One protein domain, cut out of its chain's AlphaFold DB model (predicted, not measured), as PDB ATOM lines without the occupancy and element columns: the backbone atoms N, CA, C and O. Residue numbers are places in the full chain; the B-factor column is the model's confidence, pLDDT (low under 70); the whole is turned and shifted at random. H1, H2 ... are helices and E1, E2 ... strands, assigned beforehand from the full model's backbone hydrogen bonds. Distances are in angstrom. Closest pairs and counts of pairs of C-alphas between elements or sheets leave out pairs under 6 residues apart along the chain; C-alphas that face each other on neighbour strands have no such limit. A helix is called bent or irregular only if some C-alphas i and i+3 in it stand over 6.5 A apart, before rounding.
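Overview. This is residues 44 to 62 and 71 to 188 of the 204 residues of an uncharacterized protein of Planctomycetales bacterium 12-60-4 (UniProt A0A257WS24). Picture a long, twisted slab of four antiparallel strands, one face covered by two helices, H1 and H2, that meet near their ends along the strands, the other face bare. At one end the hairpin E2 and E3 bends sharply and its tip, residues 87 to 100, turns away from the helices; the short H3 makes a corner with H2 at that same end. You will find 137 printed residues, with four strands and three helices in the order E1 E2 E3 H1 E4 H2 H3, and a sheet in the order E1 - E2 - E3 - E4. The class is mixed, helices and strands; the whole is loose, with a radius of gyration of the C-alphas of 17.8 A, and flat, spanning 52 by 41 by 22 A.

Arrangement. Start at the sheet: E1, residues 45 to 60, and E4, residues 134 to 141, are its edge strands; E2, residues 71 to 90, and E3, residues 96 to 111, are inner. E1 and E2 are antiparallel, with N 51 and O 80 at 2.8 A, within hydrogen-bond range. In the hairpin E2 and E3, N 81 and O 105 are 2.8 A apart; E2 bends by 91 degrees at residue 87, E3 by 90 degrees at residue 100. Between antiparallel E3 and E4, look at N 106 and O 137, 2.8 A. H1, residues 120 to 130, and H2, residues 159 to 177, make two layers with the sheet, helices on one face. H2 is at a height of 9.5 A over the sheet and runs along the strands, 1 degrees from E3 on the local plane; the closest C-alphas of E3 and H2 are Leu 103 and Gln 173, 6.8 A. H1, at a height of 9.0 A, also runs along the strands. H1 touches residues 159 to 162 of H2 alone, closest at the C-alphas of Ala 124 and Val 159, 5.6 A. H3, residues 179 to 184, is not on the sheet and touches H2 only at the corner, only just, with 3 pairs of C-alphas within 8 A, the closest Tyr 175 and Gly 181, 5.3 A. H1 and H2 have every O i to N i+4 pair within hydrogen-bond range; irregular H3, with C-alphas 180 and 183 at 7.5 A, has 0 of 2, and 2 of 3 O i to N i+3 pairs.

Along the chain. Find C-alpha 45 at (230.106, 156.488, 131.760); E1 runs 46.0 A from there. E2 spans 49.0 A, E3 37.6 A, E4 23.0 A, H1 15.8 A and H2 26.7 A; H3 ends 10.1 A on, at C-alpha 184, (227.687, 171.909, 139.918).

Size, cuts and confidence. The C-alphas of Gly 62 and Lys 179 are farthest apart, 58.0 A. Residues 63 to 70 are not printed; C-alphas 62 and 71 are 8.6 A apart across the cut. The link E4 to H2, residues 142 to 158, is long. Mean pLDDT of the printed part is 78.4; 41 residues are under 70, among them 54 to 62 and 110 to 133.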
ATOM      1  N   ASP A  44     226.744 159.068 131.496       89.25
ATOM      2  CA  ASP A  44     226.437 157.696 131.911       89.25
ATOM      3  C   ASP A  44     227.674 156.800 132.082       89.25
ATOM      4  O   ASP A  44     227.564 155.702 132.630       89.25
ATOM      5  N   ARG A  45     228.861 157.263 131.675       91.56
ATOM      6  CA  ARG A  45     230.106 156.488 131.760       91.56
ATOM      7  C   ARG A  45     230.954 156.910 132.939       91.56
ATOM      8  O   ARG A  45     231.064 158.095 133.254       91.56
ATOM      9  N   TRP A  46     231.600 155.918 133.535       92.19
ATOM     10  CA  TRP A  46     232.518 156.061 134.653       92.19
ATOM     11  C   TRP A  46     233.810 155.343 134.318       92.19
ATOM     12  O   TRP A  46     233.777 154.217 133.827       92.19
ATOM     13  N   ASP A  47     234.934 155.987 134.595       91.44
ATOM     14  CA  ASP A  47     236.246 155.392 134.385       91.44
ATOM     15  C   ASP A  47     237.199 155.842 135.490       91.44
ATOM     16  O   ASP A  47     237.199 157.008 135.896       91.44
ATOM     17  N   ILE A  48     237.967 154.889 136.013       90.06
ATOM     18  CA  ILE A  48     238.963 155.104 137.058       90.06
ATOM     19  C   ILE A  48     240.231 154.403 136.607       90.06
ATOM     20  O   ILE A  48     240.254 153.183 136.445       90.06
ATOM     21  N   GLN A  49     241.296 155.174 136.441       88.19
ATOM     22  CA  GLN A  49     242.560 154.678 135.925       88.19
ATOM     23  C   GLN A  49     243.712 155.098 136.824       88.19
ATOM     24  O   GLN A  49     243.679 156.129 137.495       88.19
ATOM     25  N   THR A  50     244.751 154.273 136.844       83.69
ATOM     26  CA  THR A  50     246.024 154.605 137.480       83.69
ATOM     27  C   THR A  50     247.134 154.300 136.493       83.69
ATOM     28  O   THR A  50     247.294 153.161 136.065       83.69
ATOM     29  N   HIS A  51     247.894 155.329 136.136       80.88
ATOM     30  CA  HIS A  51     248.974 155.268 135.161       80.88
ATOM     31  C   HIS A  51     250.293 155.542 135.855       80.88
ATOM     32  O   HIS A  51     250.472 156.599 136.457       80.88
ATOM     33  N   VAL A  52     251.227 154.605 135.750       76.62
ATOM     34  CA  VAL A  52     252.609 154.791 136.193       76.62
ATOM     35  C   VAL A  52     253.447 155.114 134.967       76.62
ATOM     36  O   VAL A  52     253.360 154.410 133.963       76.62
ATOM     37  N   TYR A  53     254.268 156.159 135.039       70.06
ATOM     38  CA  TYR A  53     255.171 156.516 133.953       70.06
ATOM     39  C   TYR A  53     256.603 156.713 134.448       70.06
ATOM     40  O   TYR A  53     256.850 157.178 135.562       70.06
ATOM     41  N   GLN A  54     257.544 156.384 133.568       67.94
ATOM     42  CA  GLN A  54     258.970 156.627 133.730       67.94
ATOM     43  C   GLN A  54     259.500 157.207 132.424       67.94
ATOM     44  O   GLN A  54     259.280 156.650 131.351       67.94
ATOM     45  N   GLN A  55     260.193 158.329 132.517       65.44
ATOM     46  CA  GLN A  55     260.860 158.990 131.414       65.44
ATOM     47  C   GLN A  55     262.335 159.128 131.768       65.44
ATOM     48  O   GLN A  55     262.695 159.782 132.744       65.44
ATOM     49  N   GLU A  56     263.196 158.507 130.973       63.09
ATOM     50  CA  GLU A  56     264.641 158.603 131.145       63.09
ATOM     51  C   GLU A  56     265.203 159.630 130.162       63.09
ATOM     52  O   GLU A  56     264.992 159.528 128.955       63.09
ATOM     53  N   ALA A  57     265.920 160.623 130.679       56.56
ATOM     54  CA  ALA A  57     266.687 161.573 129.891       56.56
ATOM     55  C   ALA A  57     268.175 161.359 130.187       56.56
ATOM     56  O   ALA A  57     268.656 161.628 131.289       56.56
ATOM     57  N   VAL A  58     268.916 160.862 129.196       56.84
ATOM     58  CA  VAL A  58     270.380 160.782 129.263       56.84
ATOM     59  C   VAL A  58     270.935 162.101 128.738       56.84
ATOM     60  O   VAL A  58     270.904 162.351 127.531       56.84
ATOM     61  N   ILE A  59     271.426 162.960 129.632       49.59
ATOM     62  CA  ILE A  59     272.105 164.190 129.230       49.59
ATOM     63  C   ILE A  59     273.576 163.842 129.015       49.59
ATOM     64  O   ILE A  59     274.351 163.737 129.963       49.59
ATOM     65  N   LYS A  60     273.972 163.668 127.752       47.34
ATOM     66  CA  LYS A  60     275.388 163.593 127.387       47.34
ATOM     67  C   LYS A  60     275.986 164.992 127.503       47.34
ATOM     68  O   LYS A  60     275.810 165.810 126.598       47.34
ATOM     69  N   THR A  61     276.720 165.287 128.572       47.09
ATOM     70  CA  THR A  61     277.537 166.511 128.667       47.09
ATOM     71  C   THR A  61     278.802 166.346 127.816       47.09
ATOM     72  O   THR A  61     279.918 166.301 128.319       47.09
ATOM     73  N   GLY A  62     278.621 166.168 126.506       43.97
ATOM     74  CA  GLY A  62     279.695 165.850 125.561       43.97
ATOM     75  C   GLY A  62     280.224 167.041 124.766       43.97
ATOM     76  O   GLY A  62     281.185 166.879 124.022       43.97
ATOM     77  N   ASP A  71     278.374 160.819 132.205       52.38
ATOM     78  CA  ASP A  71     276.984 160.613 131.803       52.38
ATOM     79  C   ASP A  71     276.093 160.876 133.021       52.38
ATOM     80  O   ASP A  71     276.138 160.130 134.001       52.38
ATOM     81  N   VAL A  72     275.278 161.933 132.978       53.38
ATOM     82  CA  VAL A  72     274.255 162.170 134.006       53.38
ATOM     83  C   VAL A  72     272.924 161.637 133.483       53.38
ATOM     84  O   VAL A  72     272.360 162.144 132.507       53.38
ATOM     85  N   LYS A  73     272.428 160.572 134.120       55.97
ATOM     86  CA  LYS A  73     271.108 159.995 133.851       55.97
ATOM     87  C   LYS A  73     270.082 160.668 134.759       55.97
ATOM     88  O   LYS A  73     270.089 160.430 135.960       55.97
ATOM     89  N   HIS A  74     269.174 161.447 134.179       59.69
ATOM     90  CA  HIS A  74     268.009 161.962 134.892       59.69
ATOM     91  C   HIS A  74     266.796 161.083 134.600       59.69
ATOM     92  O   HIS A  74     266.442 160.863 133.440       59.69
ATOM     93  N   VAL A  75     266.142 160.576 135.644       63.75
ATOM     94  CA  VAL A  75     264.904 159.800 135.517       63.75
ATOM     95  C   VAL A  75     263.762 160.611 136.104       63.75
ATOM     96  O   VAL A  75     263.729 160.898 137.295       63.75
ATOM     97  N   ARG A  76     262.782 160.961 135.275       68.19
ATOM     98  CA  ARG A  76     261.520 161.524 135.744       68.19
ATOM     99  C   ARG A  76     260.499 160.411 135.842       68.19
ATOM    100  O   ARG A  76     260.223 159.730 134.863       68.19
ATOM    101  N   ALA A  77     259.914 160.241 137.009       70.81
ATOM    102  CA  ALA A  77     258.926 159.208 137.245       70.81
ATOM    103  C   ALA A  77     257.681 159.788 137.898       70.81
ATOM    104  O   ALA A  77     257.736 160.832 138.547       70.81
ATOM    105  N   GLY A  78     256.549 159.120 137.737       74.38
ATOM    106  CA  GLY A  78     255.331 159.580 138.368       74.38
ATOM    107  C   GLY A  78     254.185 158.602 138.278       74.38
ATOM    108  O   GLY A  78     254.246 157.580 137.593       74.38
ATOM    109  N   VAL A  79     253.129 158.946 139.001       79.25
ATOM    110  CA  VAL A  79     251.861 158.235 138.974       79.25
ATOM    111  C   VAL A  79     250.737 159.237 138.815       79.25
ATOM    112  O   VAL A  79     250.720 160.286 139.459       79.25
ATOM    113  N   ILE A  80     249.800 158.903 137.940       86.25
ATOM    114  CA  ILE A  80     248.583 159.658 137.708       86.25
ATOM    115  C   ILE A  80     247.421 158.756 138.083       86.25
ATOM    116  O   ILE A  80     247.264 157.684 137.508       86.25
ATOM    117  N   GLN A  81     246.607 159.194 139.031       88.81
ATOM    118  CA  GLN A  81     245.322 158.583 139.321       88.81
ATOM    119  C   GLN A  81     244.224 159.498 138.793       88.81
ATOM    120  O   GLN A  81     244.180 160.684 139.120       88.81
ATOM    121  N   GLU A  82     243.348 158.954 137.963       92.75
ATOM    122  CA  GLU A  82     242.267 159.696 137.330       92.75
ATOM    123  C   GLU A  82     240.930 159.015 137.595       92.75
ATOM    124  O   GLU A  82     240.826 157.791 137.550       92.75
ATOM    125  N   ALA A  83     239.908 159.820 137.870       94.19
ATOM    126  CA  ALA A  83     238.520 159.399 137.923       94.19
ATOM    127  C   ALA A  83     237.686 160.358 137.071       94.19
ATOM    128  O   ALA A  83     237.724 161.572 137.288       94.19
ATOM    129  N   LYS A  84     236.917 159.828 136.121       94.62
ATOM    130  CA  LYS A  84     236.053 160.622 135.242       94.62
ATOM    131  C   LYS A  84     234.630 160.081 135.194       94.62
ATOM    132  O   LYS A  84     234.399 158.874 135.260       94.62
ATOM    133  N   ARG A  85     233.683 161.006 135.036       94.44
ATOM    134  CA  ARG A  85     232.289 160.740 134.667       94.44
ATOM    135  C   ARG A  85     231.993 161.504 133.385       94.44
ATOM    136  O   ARG A  85     232.118 162.728 133.359       94.44
ATOM    137  N   PHE A  86     231.641 160.801 132.319       94.06
ATOM    138  CA  PHE A  86     231.562 161.392 130.986       94.06
ATOM    139  C   PHE A  86     230.479 160.748 130.126       94.06
ATOM    140  O   PHE A  86     229.965 159.678 130.437       94.06
ATOM    141  N   GLY A  87     230.123 161.436 129.049       92.81
ATOM    142  CA  GLY A  87     229.356 160.906 127.932       92.81
ATOM    143  C   GLY A  87     230.171 161.022 126.648       92.81
ATOM    144  O   GLY A  87     231.182 161.733 126.602       92.81
ATOM    145  N   ILE A  88     229.725 160.336 125.599       91.25
ATOM    146  CA  ILE A  88     230.316 160.470 124.267       91.25
ATOM    147  C   ILE A  88     229.442 161.369 123.403       91.25
ATOM    148  O   ILE A  88     228.245 161.129 123.260       91.25
ATOM    149  N   ALA A  89     230.066 162.372 122.793       89.25
ATOM    150  CA  ALA A  89     229.484 163.155 121.715       89.25
ATOM    151  C   ALA A  89     230.194 162.833 120.397       89.25
ATOM    152  O   ALA A  89     231.407 162.638 120.372       89.25
ATOM    153  N   GLU A  90     229.451 162.801 119.296       87.31
ATOM    154  CA  GLU A  90     230.021 162.629 117.960       87.31
ATOM    155  C   GLU A  90     230.152 163.993 117.269       87.31
ATOM    156  O   GLU A  90     229.237 164.818 117.316       87.31
ATOM    157  N   THR A  91     231.305 164.261 116.654       82.25
ATOM    158  CA  THR A  91     231.505 165.469 115.842       82.25
ATOM    159  C   THR A  91     230.915 165.303 114.446       82.25
ATOM    160  O   THR A  91     230.641 164.196 113.989       82.25
ATOM    161  N   SER A  92     230.813 166.406 113.699       78.69
ATOM    162  CA  SER A  92     230.484 166.378 112.265       78.69
ATOM    163  C   SER A  92     231.446 165.524 111.429       78.69
ATOM    164  O   SER A  92     231.087 165.080 110.344       78.69
ATOM    165  N   GLU A  93     232.658 165.276 111.932       82.31
ATOM    166  CA  GLU A  93     233.685 164.445 111.296       82.31
ATOM    167  C   GLU A  93     233.670 162.986 111.786       82.31
ATOM    168  O   GLU A  93     234.639 162.260 111.575       82.31
ATOM    169  N   LYS A  94     232.602 162.547 112.468       82.25
ATOM    170  CA  LYS A  94     232.475 161.203 113.063       82.25
ATOM    171  C   LYS A  94     233.548 160.865 114.103       82.25
ATOM    172  O   LYS A  94     233.841 159.696 114.358       82.25
ATOM    173  N   ARG A  95     234.154 161.881 114.727       84.31
ATOM    174  CA  ARG A  95     235.061 161.674 115.863       84.31
ATOM    175  C   ARG A  95     234.257 161.578 117.145       84.31
ATOM    176  O   ARG A  95     233.312 162.339 117.338       84.31
ATOM    177  N   ARG A  96     234.664 160.682 118.038       87.56
ATOM    178  CA  ARG A  96     234.066 160.538 119.365       87.56
ATOM    179  C   ARG A  96     234.821 161.406 120.363       87.56
ATOM    180  O   ARG A  96     236.028 161.257 120.534       87.56
ATOM    181  N   LEU A  97     234.106 162.330 120.987       90.81
ATOM    182  CA  LEU A  97     234.603 163.213 122.033       90.81
ATOM    183  C   LEU A  97     234.102 162.725 123.383       90.81
ATOM    184  O   LEU A  97     232.908 162.474 123.548       90.81
ATOM    185  N   GLU A  98     234.990 162.688 124.362       92.50
ATOM    186  CA  GLU A  98     234.619 162.557 125.761       92.50
ATOM    187  C   GLU A  98     234.265 163.939 126.311       92.50
ATOM    188  O   GLU A  98     235.115 164.832 126.396       92.50
ATOM    189  N   ILE A  99     233.000 164.119 126.687       93.00
ATOM    190  CA  ILE A  99     232.519 165.328 127.355       93.00
ATOM    191  C   ILE A  99     232.081 164.943 128.762       93.00
ATOM    192  O   ILE A  99     231.223 164.081 128.936       93.00
ATOM    193  N   GLY A 100     232.660 165.569 129.780       94.19
ATOM    194  CA  GLY A 100     232.415 165.151 131.151       94.19
ATOM    195  C   GLY A 100     233.148 165.964 132.199       94.19
ATOM    196  O   GLY A 100     233.534 167.115 131.987       94.19
ATOM    197  N   VAL A 101     233.310 165.327 133.349       94.94
ATOM    198  CA  VAL A 101     234.005 165.846 134.520       94.94
ATOM    199  C   VAL A 101     235.102 164.863 134.893       94.94
ATOM    200  O   VAL A 101     234.872 163.653 134.899       94.94
ATOM    201  N   ALA A 102     236.288 165.379 135.194       95.25
ATOM    202  CA  ALA A 102     237.446 164.577 135.557       95.25
ATOM    203  C   ALA A 102     238.133 165.144 136.797       95.25
ATOM    204  O   ALA A 102     238.277 166.356 136.957       95.25
ATOM    205  N   LEU A 103     238.586 164.243 137.656       94.50
ATOM    206  CA  LEU A 103     239.434 164.510 138.803       94.50
ATOM    207  C   LEU A 103     240.746 163.757 138.593       94.50
ATOM    208  O   LEU A 103     240.736 162.551 138.344       94.50
ATOM    209  N   ARG A 104     241.872 164.454 138.731       92.94
ATOM    210  CA  ARG A 104     243.205 163.882 138.549       92.94
ATOM    211  C   ARG A 104     244.098 164.208 139.739       92.94
ATOM    212  O   ARG A 104     244.260 165.369 140.101       92.94
ATOM    213  N   LEU A 105     244.717 163.178 140.303       88.94
ATOM    214  CA  LEU A 105     245.837 163.280 141.229       88.94
ATOM    215  C   LEU A 105     247.113 162.916 140.474       88.94
ATOM    216  O   LEU A 105     247.226 161.823 139.930       88.94
ATOM    217  N   SER A 106     248.067 163.839 140.426       85.94
ATOM    218  CA  SER A 106     249.355 163.642 139.760       85.94
ATOM    219  C   SER A 106     250.476 163.726 140.782       85.94
ATOM    220  O   SER A 106     250.573 164.711 141.510       85.94
ATOM    221  N   VAL A 107     251.342 162.720 140.801       80.00
ATOM    222  CA  VAL A 107     252.577 162.707 141.584       80.00
ATOM    223  C   VAL A 107     253.738 162.548 140.618       80.00
ATOM    224  O   VAL A 107     253.756 161.605 139.833       80.00
ATOM    225  N   ALA A 108     254.705 163.456 140.668       77.31
ATOM    226  CA  ALA A 108     255.895 163.414 139.831       77.31
ATOM    227  C   ALA A 108     257.146 163.638 140.679       77.31
ATOM    228  O   ALA A 108     257.193 164.569 141.479       77.31
ATOM    229  N   THR A 109     258.170 162.824 140.462       73.19
ATOM    230  CA  THR A 109     259.474 162.922 141.113       73.19
ATOM    231  C   THR A 109     260.580 162.944 140.068       73.19
ATOM    232  O   THR A 109     260.523 162.221 139.070       73.19
ATOM    233  N   ASP A 110     261.606 163.744 140.330       68.81
ATOM    234  CA  ASP A 110     262.881 163.673 139.622       68.81
ATOM    235  C   ASP A 110     263.823 162.791 140.463       68.81
ATOM    236  O   ASP A 110     264.151 163.140 141.594       68.81
ATOM    237  N   LEU A 111     264.185 161.607 139.968       62.88
ATOM    238  CA  LEU A 111     265.073 160.654 140.638       62.88
ATOM    239  C   LEU A 111     266.349 160.448 139.817       62.88
ATOM    240  O   LEU A 111     266.306 160.268 138.603       62.88
ATOM    241  N   ASP A 112     267.486 160.363 140.504       55.28
ATOM    242  CA  ASP A 112     268.780 160.054 139.878       55.28
ATOM    243  C   ASP A 112     269.085 158.541 139.847       55.28
ATOM    244  O   ASP A 112     270.183 158.122 139.489       55.28
ATOM    245  N   LEU A 113     268.133 157.679 140.237       50.91
ATOM    246  CA  LEU A 113     268.358 156.233 140.360       50.91
ATOM    247  C   LEU A 113     267.380 155.405 139.526       50.91
ATOM    248  O   LEU A 113     266.166 155.451 139.698       50.91
ATOM    249  N   ALA A 114     267.969 154.601 138.644       45.16
ATOM    250  CA  ALA A 114     267.339 153.865 137.554       45.16
ATOM    251  C   ALA A 114     266.676 152.527 137.943       45.16
ATOM    252  O   ALA A 114     266.406 151.714 137.062       45.16
ATOM    253  N   THR A 115     266.484 152.225 139.230       48.47
ATOM    254  CA  THR A 115     266.239 150.828 139.650       48.47
ATOM    255  C   THR A 115     265.284 150.703 140.835       48.47
ATOM    256  O   THR A 115     265.568 150.001 141.800       48.47
ATOM    257  N   ILE A 116     264.142 151.394 140.804       50.78
ATOM    258  CA  ILE A 116     263.079 151.186 141.797       50.78
ATOM    259  C   ILE A 116     261.761 150.975 141.058       50.78
ATOM    260  O   ILE A 116     261.394 151.779 140.206       50.78
ATOM    261  N   SER A 117     261.038 149.903 141.388       53.22
ATOM    262  CA  SER A 117     259.658 149.712 140.936       53.22
ATOM    263  C   SER A 117     258.807 150.899 141.392       53.22
ATOM    264  O   SER A 117     258.612 151.115 142.592       53.22
ATOM    265  N   LEU A 118     258.325 151.678 140.426       54.38
ATOM    266  CA  LEU A 118     257.566 152.905 140.646       54.38
ATOM    267  C   LEU A 118     256.148 152.577 141.104       54.38
ATOM    268  O   LEU A 118     255.219 152.442 140.315       54.38
ATOM    269  N   THR A 119     255.981 152.442 142.409       58.66
ATOM    270  CA  THR A 119     254.668 152.489 143.051       58.66
ATOM    271  C   THR A 119     254.556 153.802 143.819       58.66
ATOM    272  O   THR A 119     255.570 154.364 144.240       58.66
ATOM    273  N   ILE A 120     253.335 154.312 144.004       57.22
ATOM    274  CA  ILE A 120     253.112 155.587 144.709       57.22
ATOM    275  C   ILE A 120     253.775 155.610 146.104       57.22
ATOM    276  O   ILE A 120     254.466 156.586 146.405       57.22
ATOM    277  N   PRO A 121     253.684 154.544 146.929       59.62
ATOM    278  CA  PRO A 121     254.372 154.502 148.222       59.62
ATOM    279  C   PRO A 121     255.903 154.576 148.108       59.62
ATOM    280  O   PRO A 121     256.552 155.249 148.905       59.62
ATOM    281  N   ASN A 122     256.488 153.947 147.084       61.34
ATOM    282  CA  ASN A 122     257.938 153.970 146.861       61.34
ATOM    283  C   ASN A 122     258.439 155.359 146.436       61.34
ATOM    284  O   ASN A 122     259.553 155.751 146.791       61.34
ATOM    285  N   ILE A 123     257.616 156.118 145.701       61.47
ATOM    286  CA  ILE A 123     257.915 157.506 145.327       61.47
ATOM    287  C   ILE A 123     257.888 158.405 146.568       61.47
ATOM    288  O   ILE A 123     258.831 159.162 146.781       61.47
ATOM    289  N   ALA A 124     256.865 158.275 147.419       58.44
ATOM    290  CA  ALA A 124     256.760 159.049 148.658       58.44
ATOM    291  C   ALA A 124     257.934 158.776 149.620       58.44
ATOM    292  O   ALA A 124     258.523 159.711 150.162       58.44
ATOM    293  N   ALA A 125     258.342 157.511 149.772       58.94
ATOM    294  CA  ALA A 125     259.512 157.147 150.574       58.94
ATOM    295  C   ALA A 125     260.828 157.688 149.980       58.94
ATOM    296  O   ALA A 125     261.712 158.127 150.715       58.94
ATOM    297  N   SER A 126     260.965 157.699 148.649       59.41
ATOM    298  CA  SER A 126     262.160 158.236 147.979       59.41
ATOM    299  C   SER A 126     262.274 159.758 148.118       59.41
ATOM    300  O   SER A 126     263.380 160.258 148.329       59.41
ATOM    301  N   ALA A 127     261.141 160.473 148.081       57.22
ATOM    302  CA  ALA A 127     261.067 161.915 148.323       57.22
ATOM    303  C   ALA A 127     261.587 162.302 149.711       57.22
ATOM    304  O   ALA A 127     262.380 163.232 149.842       57.22
ATOM    305  N   GLN A 128     261.222 161.525 150.734       56.25
ATOM    306  CA  GLN A 128     261.657 161.757 152.109       56.25
ATOM    307  C   GLN A 128     263.158 161.494 152.327       56.25
ATOM    308  O   GLN A 128     263.767 162.088 153.214       56.25
ATOM    309  N   LEU A 129     263.770 160.607 151.535       53.66
ATOM    310  CA  LEU A 129     265.135 160.125 151.771       53.66
ATOM    311  C   LEU A 129     266.231 160.873 150.995       53.66
ATOM    312  O   LEU A 129     267.394 160.761 151.378       53.66
ATOM    313  N   LYS A 130     265.925 161.560 149.882       54.94
ATOM    314  CA  LYS A 130     266.967 161.944 148.899       54.94
ATOM    315  C   LYS A 130     266.985 163.390 148.404       54.94
ATOM    316  O   LYS A 130     267.709 163.659 147.451       54.94
ATOM    317  N   ASN A 131     266.254 164.330 149.012       55.31
ATOM    318  CA  ASN A 131     266.099 165.685 148.449       55.31
ATOM    319  C   ASN A 131     265.632 165.653 146.974       55.31
ATOM    320  O   ASN A 131     265.991 166.524 146.180       55.31
ATOM    321  N   SER A 132     264.856 164.637 146.569       63.41
ATOM    322  CA  SER A 132     264.321 164.592 145.211       63.41
ATOM    323  C   SER A 132     263.209 165.621 145.077       63.41
ATOM    324  O   SER A 132     262.288 165.687 145.897       63.41
ATOM    325  N   ARG A 133     263.277 166.437 144.021       68.25
ATOM    326  CA  ARG A 133     262.249 167.438 143.751       68.25
ATOM    327  C   ARG A 133     260.967 166.713 143.366       68.25
ATOM    328  O   ARG A 133     260.825 166.221 142.248       68.25
ATOM    329  N   THR A 134     260.046 166.640 144.314       71.19
ATOM    330  CA  THR A 134     258.815 165.878 144.163       71.19
ATOM    331  C   THR A 134     257.631 166.824 144.211       71.19
ATOM    332  O   THR A 134     257.566 167.713 145.052       71.19
ATOM    333  N   ARG A 135     256.714 166.677 143.258       77.50
ATOM    334  CA  ARG A 135     255.528 167.517 143.115       77.50
ATOM    335  C   ARG A 135     254.288 166.645 143.150       77.50
ATOM    336  O   ARG A 135     254.216 165.641 142.444       77.50
ATOM    337  N   ILE A 136     253.309 167.078 143.926       82.56
ATOM    338  CA  ILE A 136     251.967 166.514 143.952       82.56
ATOM    339  C   ILE A 136     250.972 167.591 143.530       82.56
ATOM    340  O   ILE A 136     251.163 168.773 143.810       82.56
ATOM    341  N   GLY A 137     249.934 167.198 142.804       85.81
ATOM    342  CA  GLY A 137     248.904 168.116 142.348       85.81
ATOM    343  C   GLY A 137     247.568 167.415 142.205       85.81
ATOM    344  O   GLY A 137     247.501 166.276 141.743       85.81
ATOM    345  N   LEU A 138     246.508 168.121 142.583       89.75
ATOM    346  CA  LEU A 138     245.131 167.690 142.414       89.75
ATOM    347  C   LEU A 138     244.428 168.682 141.492       89.75
ATOM    348  O   LEU A 138     244.487 169.890 141.718       89.75
ATOM    349  N   SER A 139     243.775 168.183 140.448       91.94
ATOM    350  CA  SER A 139     243.015 169.007 139.514       91.94
ATOM    351  C   SER A 139     241.616 168.452 139.295       91.94
ATOM    352  O   SER A 139     241.420 167.244 139.181       91.94
ATOM    353  N   VAL A 140     240.643 169.358 139.204       93.38
ATOM    354  CA  VAL A 140     239.256 169.050 138.851       93.38
ATOM    355  C   VAL A 140     238.901 169.835 137.601       93.38
ATOM    356  O   VAL A 140     239.149 171.036 137.519       93.38
ATOM    357  N   ILE A 141     238.338 169.150 136.615       94.31
ATOM    358  CA  ILE A 141     237.972 169.697 135.314       94.31
ATOM    359  C   ILE A 141     236.492 169.408 135.086       94.31
ATOM    360  O   ILE A 141     236.037 168.295 135.328       94.31
ATOM    361  N   GLY A 142     235.742 170.400 134.604       91.88
ATOM    362  CA  GLY A 142     234.310 170.256 134.328       91.88
ATOM    363  C   GLY A 142     233.404 170.391 135.560       91.88
ATOM    364  O   GLY A 142     232.251 169.973 135.530       91.88
ATOM    365  N   PHE A 143     233.906 170.975 136.649       95.00
ATOM    366  CA  PHE A 143     233.159 171.218 137.884       95.00
ATOM    367  C   PHE A 143     233.300 172.684 138.298       95.00
ATOM    368  O   PHE A 143     234.405 173.222 138.255       95.00
ATOM    369  N   VAL A 144     232.198 173.324 138.696       94.44
ATOM    370  CA  VAL A 144     232.164 174.751 139.093       94.44
ATOM    371  C   VAL A 144     231.679 174.970 140.528       94.44
ATOM    372  O   VAL A 144     231.409 176.098 140.933       94.44
ATOM    373  N   GLY A 145     231.538 173.894 141.299       91.31
ATOM    374  CA  GLY A 145     231.099 173.956 142.688       91.31
ATOM    375  C   GLY A 145     232.228 174.322 143.654       91.31
ATOM    376  O   GLY A 145     233.404 174.333 143.280       91.31
ATOM    377  N   PRO A 146     231.891 174.588 144.925       92.81
ATOM    378  CA  PRO A 146     232.882 174.932 145.934       92.81
ATOM    379  C   PRO A 146     233.780 173.728 146.240       92.81
ATOM    380  O   PRO A 146     233.294 172.672 146.637       92.81
ATOM    381  N   LEU A 147     235.092 173.901 146.068       90.12
ATOM    382  CA  LEU A 147     236.110 172.906 146.429       90.12
ATOM    383  C   LEU A 147     237.033 173.363 147.563       90.12
ATOM    384  O   LEU A 147     237.804 172.545 148.045       90.12
ATOM    385  N   GLY A 148     236.969 174.637 147.970       86.00
ATOM    386  CA  GLY A 148     237.966 175.289 148.831       86.00
ATOM    387  C   GLY A 148     238.417 174.438 150.018       86.00
ATOM    388  O   GLY A 148     239.585 174.079 150.089       86.00
ATOM    389  N   ASP A 149     237.481 174.023 150.871       86.88
ATOM    390  CA  ASP A 149     237.787 173.264 152.097       86.88
ATOM    391  C   ASP A 149     238.195 171.803 151.847       86.88
ATOM    392  O   ASP A 149     238.656 171.107 152.751       86.88
ATOM    393  N   LEU A 150     237.992 171.305 150.625       87.94
ATOM    394  CA  LEU A 150     238.378 169.955 150.219       87.94
ATOM    395  C   LEU A 150     239.783 169.918 149.612       87.94
ATOM    396  O   LEU A 150     240.380 168.842 149.544       87.94
ATOM    397  N   LEU A 151     240.292 171.059 149.142       88.75
ATOM    398  CA  LEU A 151     241.618 171.154 148.555       88.75
ATOM    399  C   LEU A 151     242.669 171.222 149.669       88.75
ATOM    400  O   LEU A 151     242.579 172.076 150.552       88.75
ATOM    401  N   PRO A 152     243.687 170.349 149.641       86.94
ATOM    402  CA  PRO A 152     244.784 170.439 150.588       86.94
ATOM    403  C   PRO A 152     245.611 171.700 150.319       86.94
ATOM    404  O   PRO A 152     245.711 172.168 149.180       86.94
ATOM    405  N   ALA A 153     246.228 172.236 151.371       85.25
ATOM    406  CA  ALA A 153     247.198 173.311 151.226       85.25
ATOM    407  C   ALA A 153     248.396 172.844 150.380       85.25
ATOM    408  O   ALA A 153     248.738 171.660 150.356       85.25
ATOM    409  N   ALA A 154     249.032 173.786 149.679       72.62
ATOM    410  CA  ALA A 154     250.268 173.503 148.966       72.62
ATOM    411  C   ALA A 154     251.369 173.175 149.982       72.62
ATOM    412  O   ALA A 154     251.692 174.012 150.824       72.62
ATOM    413  N   ASP A 155     251.923 171.971 149.887       70.06
ATOM    414  CA  ASP A 155     252.980 171.484 150.769       70.06
ATOM    415  C   ASP A 155     253.978 170.637 149.968       70.06
ATOM    416  O   ASP A 155     253.652 170.112 148.894       70.06
ATOM    417  N   ASP A 156     255.195 170.508 150.488       70.62
ATOM    418  CA  ASP A 156     256.202 169.617 149.927       70.62
ATOM    419  C   ASP A 156     255.750 168.156 150.078       70.62
ATOM    420  O   ASP A 156     255.130 167.760 151.073       70.62
ATOM    421  N   LEU A 157     256.043 167.315 149.077       69.62
ATOM    422  CA  LEU A 157     255.613 165.919 149.140       69.62
ATOM    423  C   LEU A 157     256.472 165.116 150.125       69.62
ATOM    424  O   LEU A 157     257.659 164.892 149.901       69.62
ATOM    425  N   ASN A 158     255.823 164.602 151.160       72.19
ATOM    426  CA  ASN A 158     256.328 163.623 152.111       72.19
ATOM    427  C   ASN A 158     255.219 162.583 152.389       72.19
ATOM    428  O   ASN A 158     254.146 162.631 151.787       72.19
ATOM    429  N   VAL A 159     255.467 161.605 153.263       67.75
ATOM    430  CA  VAL A 159     254.494 160.529 153.551       67.75
ATOM    431  C   VAL A 159     253.203 161.059 154.197       67.75
ATOM    432  O   VAL A 159     252.110 160.563 153.900       67.75
ATOM    433  N   GLU A 160     253.311 162.077 155.051       73.81
ATOM    434  CA  GLU A 160     252.170 162.693 155.734       73.81
ATOM    435  C   GLU A 160     251.339 163.522 154.753       73.81
ATOM    436  O   GLU A 160     250.140 163.276 154.604       73.81
ATOM    437  N   SER A 161     251.976 164.428 154.002       77.81
ATOM    438  CA  SER A 161     251.291 165.243 152.996       77.81
ATOM    439  C   SER A 161     250.688 164.366 151.897       77.81
ATOM    440  O   SER A 161     249.548 164.584 151.496       77.81
ATOM    441  N   PHE A 162     251.354 163.280 151.492       77.25
ATOM    442  CA  PHE A 162     250.793 162.313 150.547       77.25
ATOM    443  C   PHE A 162     249.443 161.742 151.009       77.25
ATOM    444  O   PHE A 162     248.486 161.698 150.231       77.25
ATOM    445  N   SER A 163     249.354 161.335 152.277       81.38
ATOM    446  CA  SER A 163     248.121 160.779 152.845       81.38
ATOM    447  C   SER A 163     246.984 161.807 152.811       81.38
ATOM    448  O   SER A 163     245.864 161.477 152.419       81.38
ATOM    449  N   VAL A 164     247.293 163.079 153.096       87.81
ATOM    450  CA  VAL A 164     246.342 164.199 153.003       87.81
ATOM    451  C   VAL A 164     245.808 164.373 151.575       87.81
ATOM    452  O   VAL A 164     244.599 164.512 151.386       87.81
ATOM    453  N   PHE A 165     246.669 164.316 150.555       88.06
ATOM    454  CA  PHE A 165     246.250 164.438 149.152       88.06
ATOM    455  C   PHE A 165     245.385 163.260 148.676       88.06
ATOM    456  O   PHE A 165     244.435 163.469 147.921       88.06
ATOM    457  N   ILE A 166     245.675 162.032 149.116       87.12
ATOM    458  CA  ILE A 166     244.858 160.850 148.787       87.12
ATOM    459  C   ILE A 166     243.470 160.948 149.420       87.12
ATOM    460  O   ILE A 166     242.464 160.652 148.768       87.12
ATOM    461  N   ASP A 167     243.395 161.382 150.675       90.88
ATOM    462  CA  ASP A 167     242.117 161.567 151.352       90.88
ATOM    463  C   ASP A 167     241.310 162.708 150.728       90.88
ATOM    464  O   ASP A 167     240.102 162.564 150.520       90.88
ATOM    465  N   ALA A 168     241.971 163.806 150.351       92.06
ATOM    466  CA  ALA A 168     241.354 164.879 149.579       92.06
ATOM    467  C   ALA A 168     240.817 164.369 148.233       92.06
ATOM    468  O   ALA A 168     239.663 164.630 147.902       92.06
ATOM    469  N   PHE A 169     241.595 163.569 147.494       92.69
ATOM    470  CA  PHE A 169     241.154 162.966 146.234       92.69
ATOM    471  C   PHE A 169     239.876 162.143 146.415       92.69
ATOM    472  O   PHE A 169     238.908 162.364 145.695       92.69
ATOM    473  N   LYS A 170     239.814 161.254 147.414       92.81
ATOM    474  CA  LYS A 170     238.614 160.437 147.676       92.81
ATOM    475  C   LYS A 170     237.397 161.288 148.046       92.81
ATOM    476  O   LYS A 170     236.296 161.031 147.558       92.81
ATOM    477  N   LYS A 171     237.581 162.310 148.889       93.81
ATOM    478  CA  LYS A 171     236.503 163.227 149.298       93.81
ATOM    479  C   LYS A 171     235.972 164.025 148.110       93.81
ATOM    480  O   LYS A 171     234.762 164.083 147.904       93.81
ATOM    481  N   ILE A 172     236.870 164.586 147.304       94.00
ATOM    482  CA  ILE A 172     236.510 165.342 146.104       94.00
ATOM    483  C   ILE A 172     235.852 164.419 145.083       94.00
ATOM    484  O   ILE A 172     234.838 164.798 144.515       94.00
ATOM    485  N   GLN A 173     236.347 163.195 144.892       93.81
ATOM    486  CA  GLN A 173     235.734 162.215 143.997       93.81
ATOM    487  C   GLN A 173     234.282 161.931 144.394       93.81
ATOM    488  O   GLN A 173     233.388 161.996 143.553       93.81
ATOM    489  N   ALA A 174     234.042 161.650 145.679       93.00
ATOM    490  CA  ALA A 174     232.706 161.377 146.196       93.00
ATOM    491  C   ALA A 174     231.771 162.588 146.061       93.00
ATOM    492  O   ALA A 174     230.593 162.423 145.752       93.00
ATOM    493  N   TYR A 175     232.294 163.799 146.262       93.88
ATOM    494  CA  TYR A 175     231.521 165.028 146.135       93.88
ATOM    495  C   TYR A 175     231.219 165.383 144.675       93.88
ATOM    496  O   TYR A 175     230.056 165.517 144.311       93.88
ATOM    497  N   VAL A 176     232.253 165.489 143.837       92.69
ATOM    498  CA  VAL A 176     232.179 165.929 142.435       92.69
ATOM    499  C   VAL A 176     231.425 164.929 141.573       92.69
ATOM    500  O   VAL A 176     230.605 165.335 140.759       92.69
ATOM    501  N   LEU A 177     231.696 163.630 141.728       91.44
ATOM    502  CA  LEU A 177     231.070 162.613 140.882       91.44
ATOM    503  C   LEU A 177     229.771 162.062 141.489       91.44
ATOM    504  O   LEU A 177     228.941 161.520 140.759       91.44
ATOM    505  N   GLY A 178     229.573 162.206 142.801       88.50
ATOM    506  CA  GLY A 178     228.368 161.760 143.498       88.50
ATOM    507  C   GLY A 178     227.192 162.737 143.405       88.50
ATOM    508  O   GLY A 178     227.282 163.822 142.838       88.50
ATOM    509  N   LYS A 179     226.070 162.353 144.028       88.06
ATOM    510  CA  LYS A 179     224.801 163.106 143.984       88.06
ATOM    511  C   LYS A 179     224.916 164.552 144.479       88.06
ATOM    512  O   LYS A 179     224.214 165.424 143.984       88.06
ATOM    513  N   GLY A 180     225.794 164.813 145.451       84.94
ATOM    514  CA  GLY A 180     225.969 166.150 146.032       84.94
ATOM    515  C   GLY A 180     226.554 167.181 145.060       84.94
ATOM    516  O   GLY A 180     226.288 168.372 145.206       84.94
ATOM    517  N   GLY A 181     227.321 166.732 144.063       87.12
ATOM    518  CA  GLY A 181     227.976 167.589 143.077       87.12
ATOM    519  C   GLY A 181     227.199 167.780 141.776       87.12
ATOM    520  O   GLY A 181     227.609 168.604 140.964       87.12
ATOM    521  N   GLU A 182     226.089 167.063 141.559       89.12
ATOM    522  CA  GLU A 182     225.426 166.998 140.245       89.12
ATOM    523  C   GLU A 182     224.972 168.366 139.720       89.12
ATOM    524  O   GLU A 182     225.134 168.667 138.540       89.12
ATOM    525  N   GLN A 183     224.492 169.233 140.611       91.31
ATOM    526  CA  GLN A 183     224.077 170.601 140.275       91.31
ATOM    527  C   GLN A 183     225.237 171.528 139.874       91.31
ATOM    528  O   GLN A 183     225.016 172.587 139.295       91.31
ATOM    529  N   PHE A 184     226.473 171.143 140.190       93.94
ATOM    530  CA  PHE A 184     227.687 171.909 139.918       93.94
ATOM    531  C   PHE A 184     228.506 171.332 138.758       93.94
ATOM    532  O   PHE A 184     229.615 171.805 138.481       93.94
ATOM    533  N   LEU A 185     227.989 170.302 138.082       92.06
ATOM    534  CA  LEU A 185     228.624 169.750 136.896       92.06
ATOM    535  C   LEU A 185     228.550 170.782 135.769       92.06
ATOM    536  O   LEU A 185     227.479 171.213 135.346       92.06
ATOM    537  N   ALA A 186     229.712 171.131 135.233       93.44
ATOM    538  CA  ALA A 186     229.866 171.932 134.031       93.44
ATOM    539  C   ALA A 186     230.670 171.115 133.011       93.44
ATOM    540  O   ALA A 186     231.844 171.412 132.782       93.44
ATOM    541  N   PRO A 187     230.065 170.074 132.401       91.44
ATOM    542  CA  PRO A 187     230.805 169.087 131.623       91.44
ATOM    543  C   PRO A 187     231.591 169.759 130.503       91.44
ATOM    544  O   PRO A 187     231.064 170.644 129.826       91.44
ATOM    545  N   THR A 188     232.845 169.371 130.327       93.69
ATOM    546  CA  THR A 188     233.762 169.968 129.354       93.69
ATOM    547  C   THR A 188     234.468 168.886 128.550       93.69
ATOM    548  O   THR A 188     234.329 167.699 128.836       93.69
TER     549      THR A 188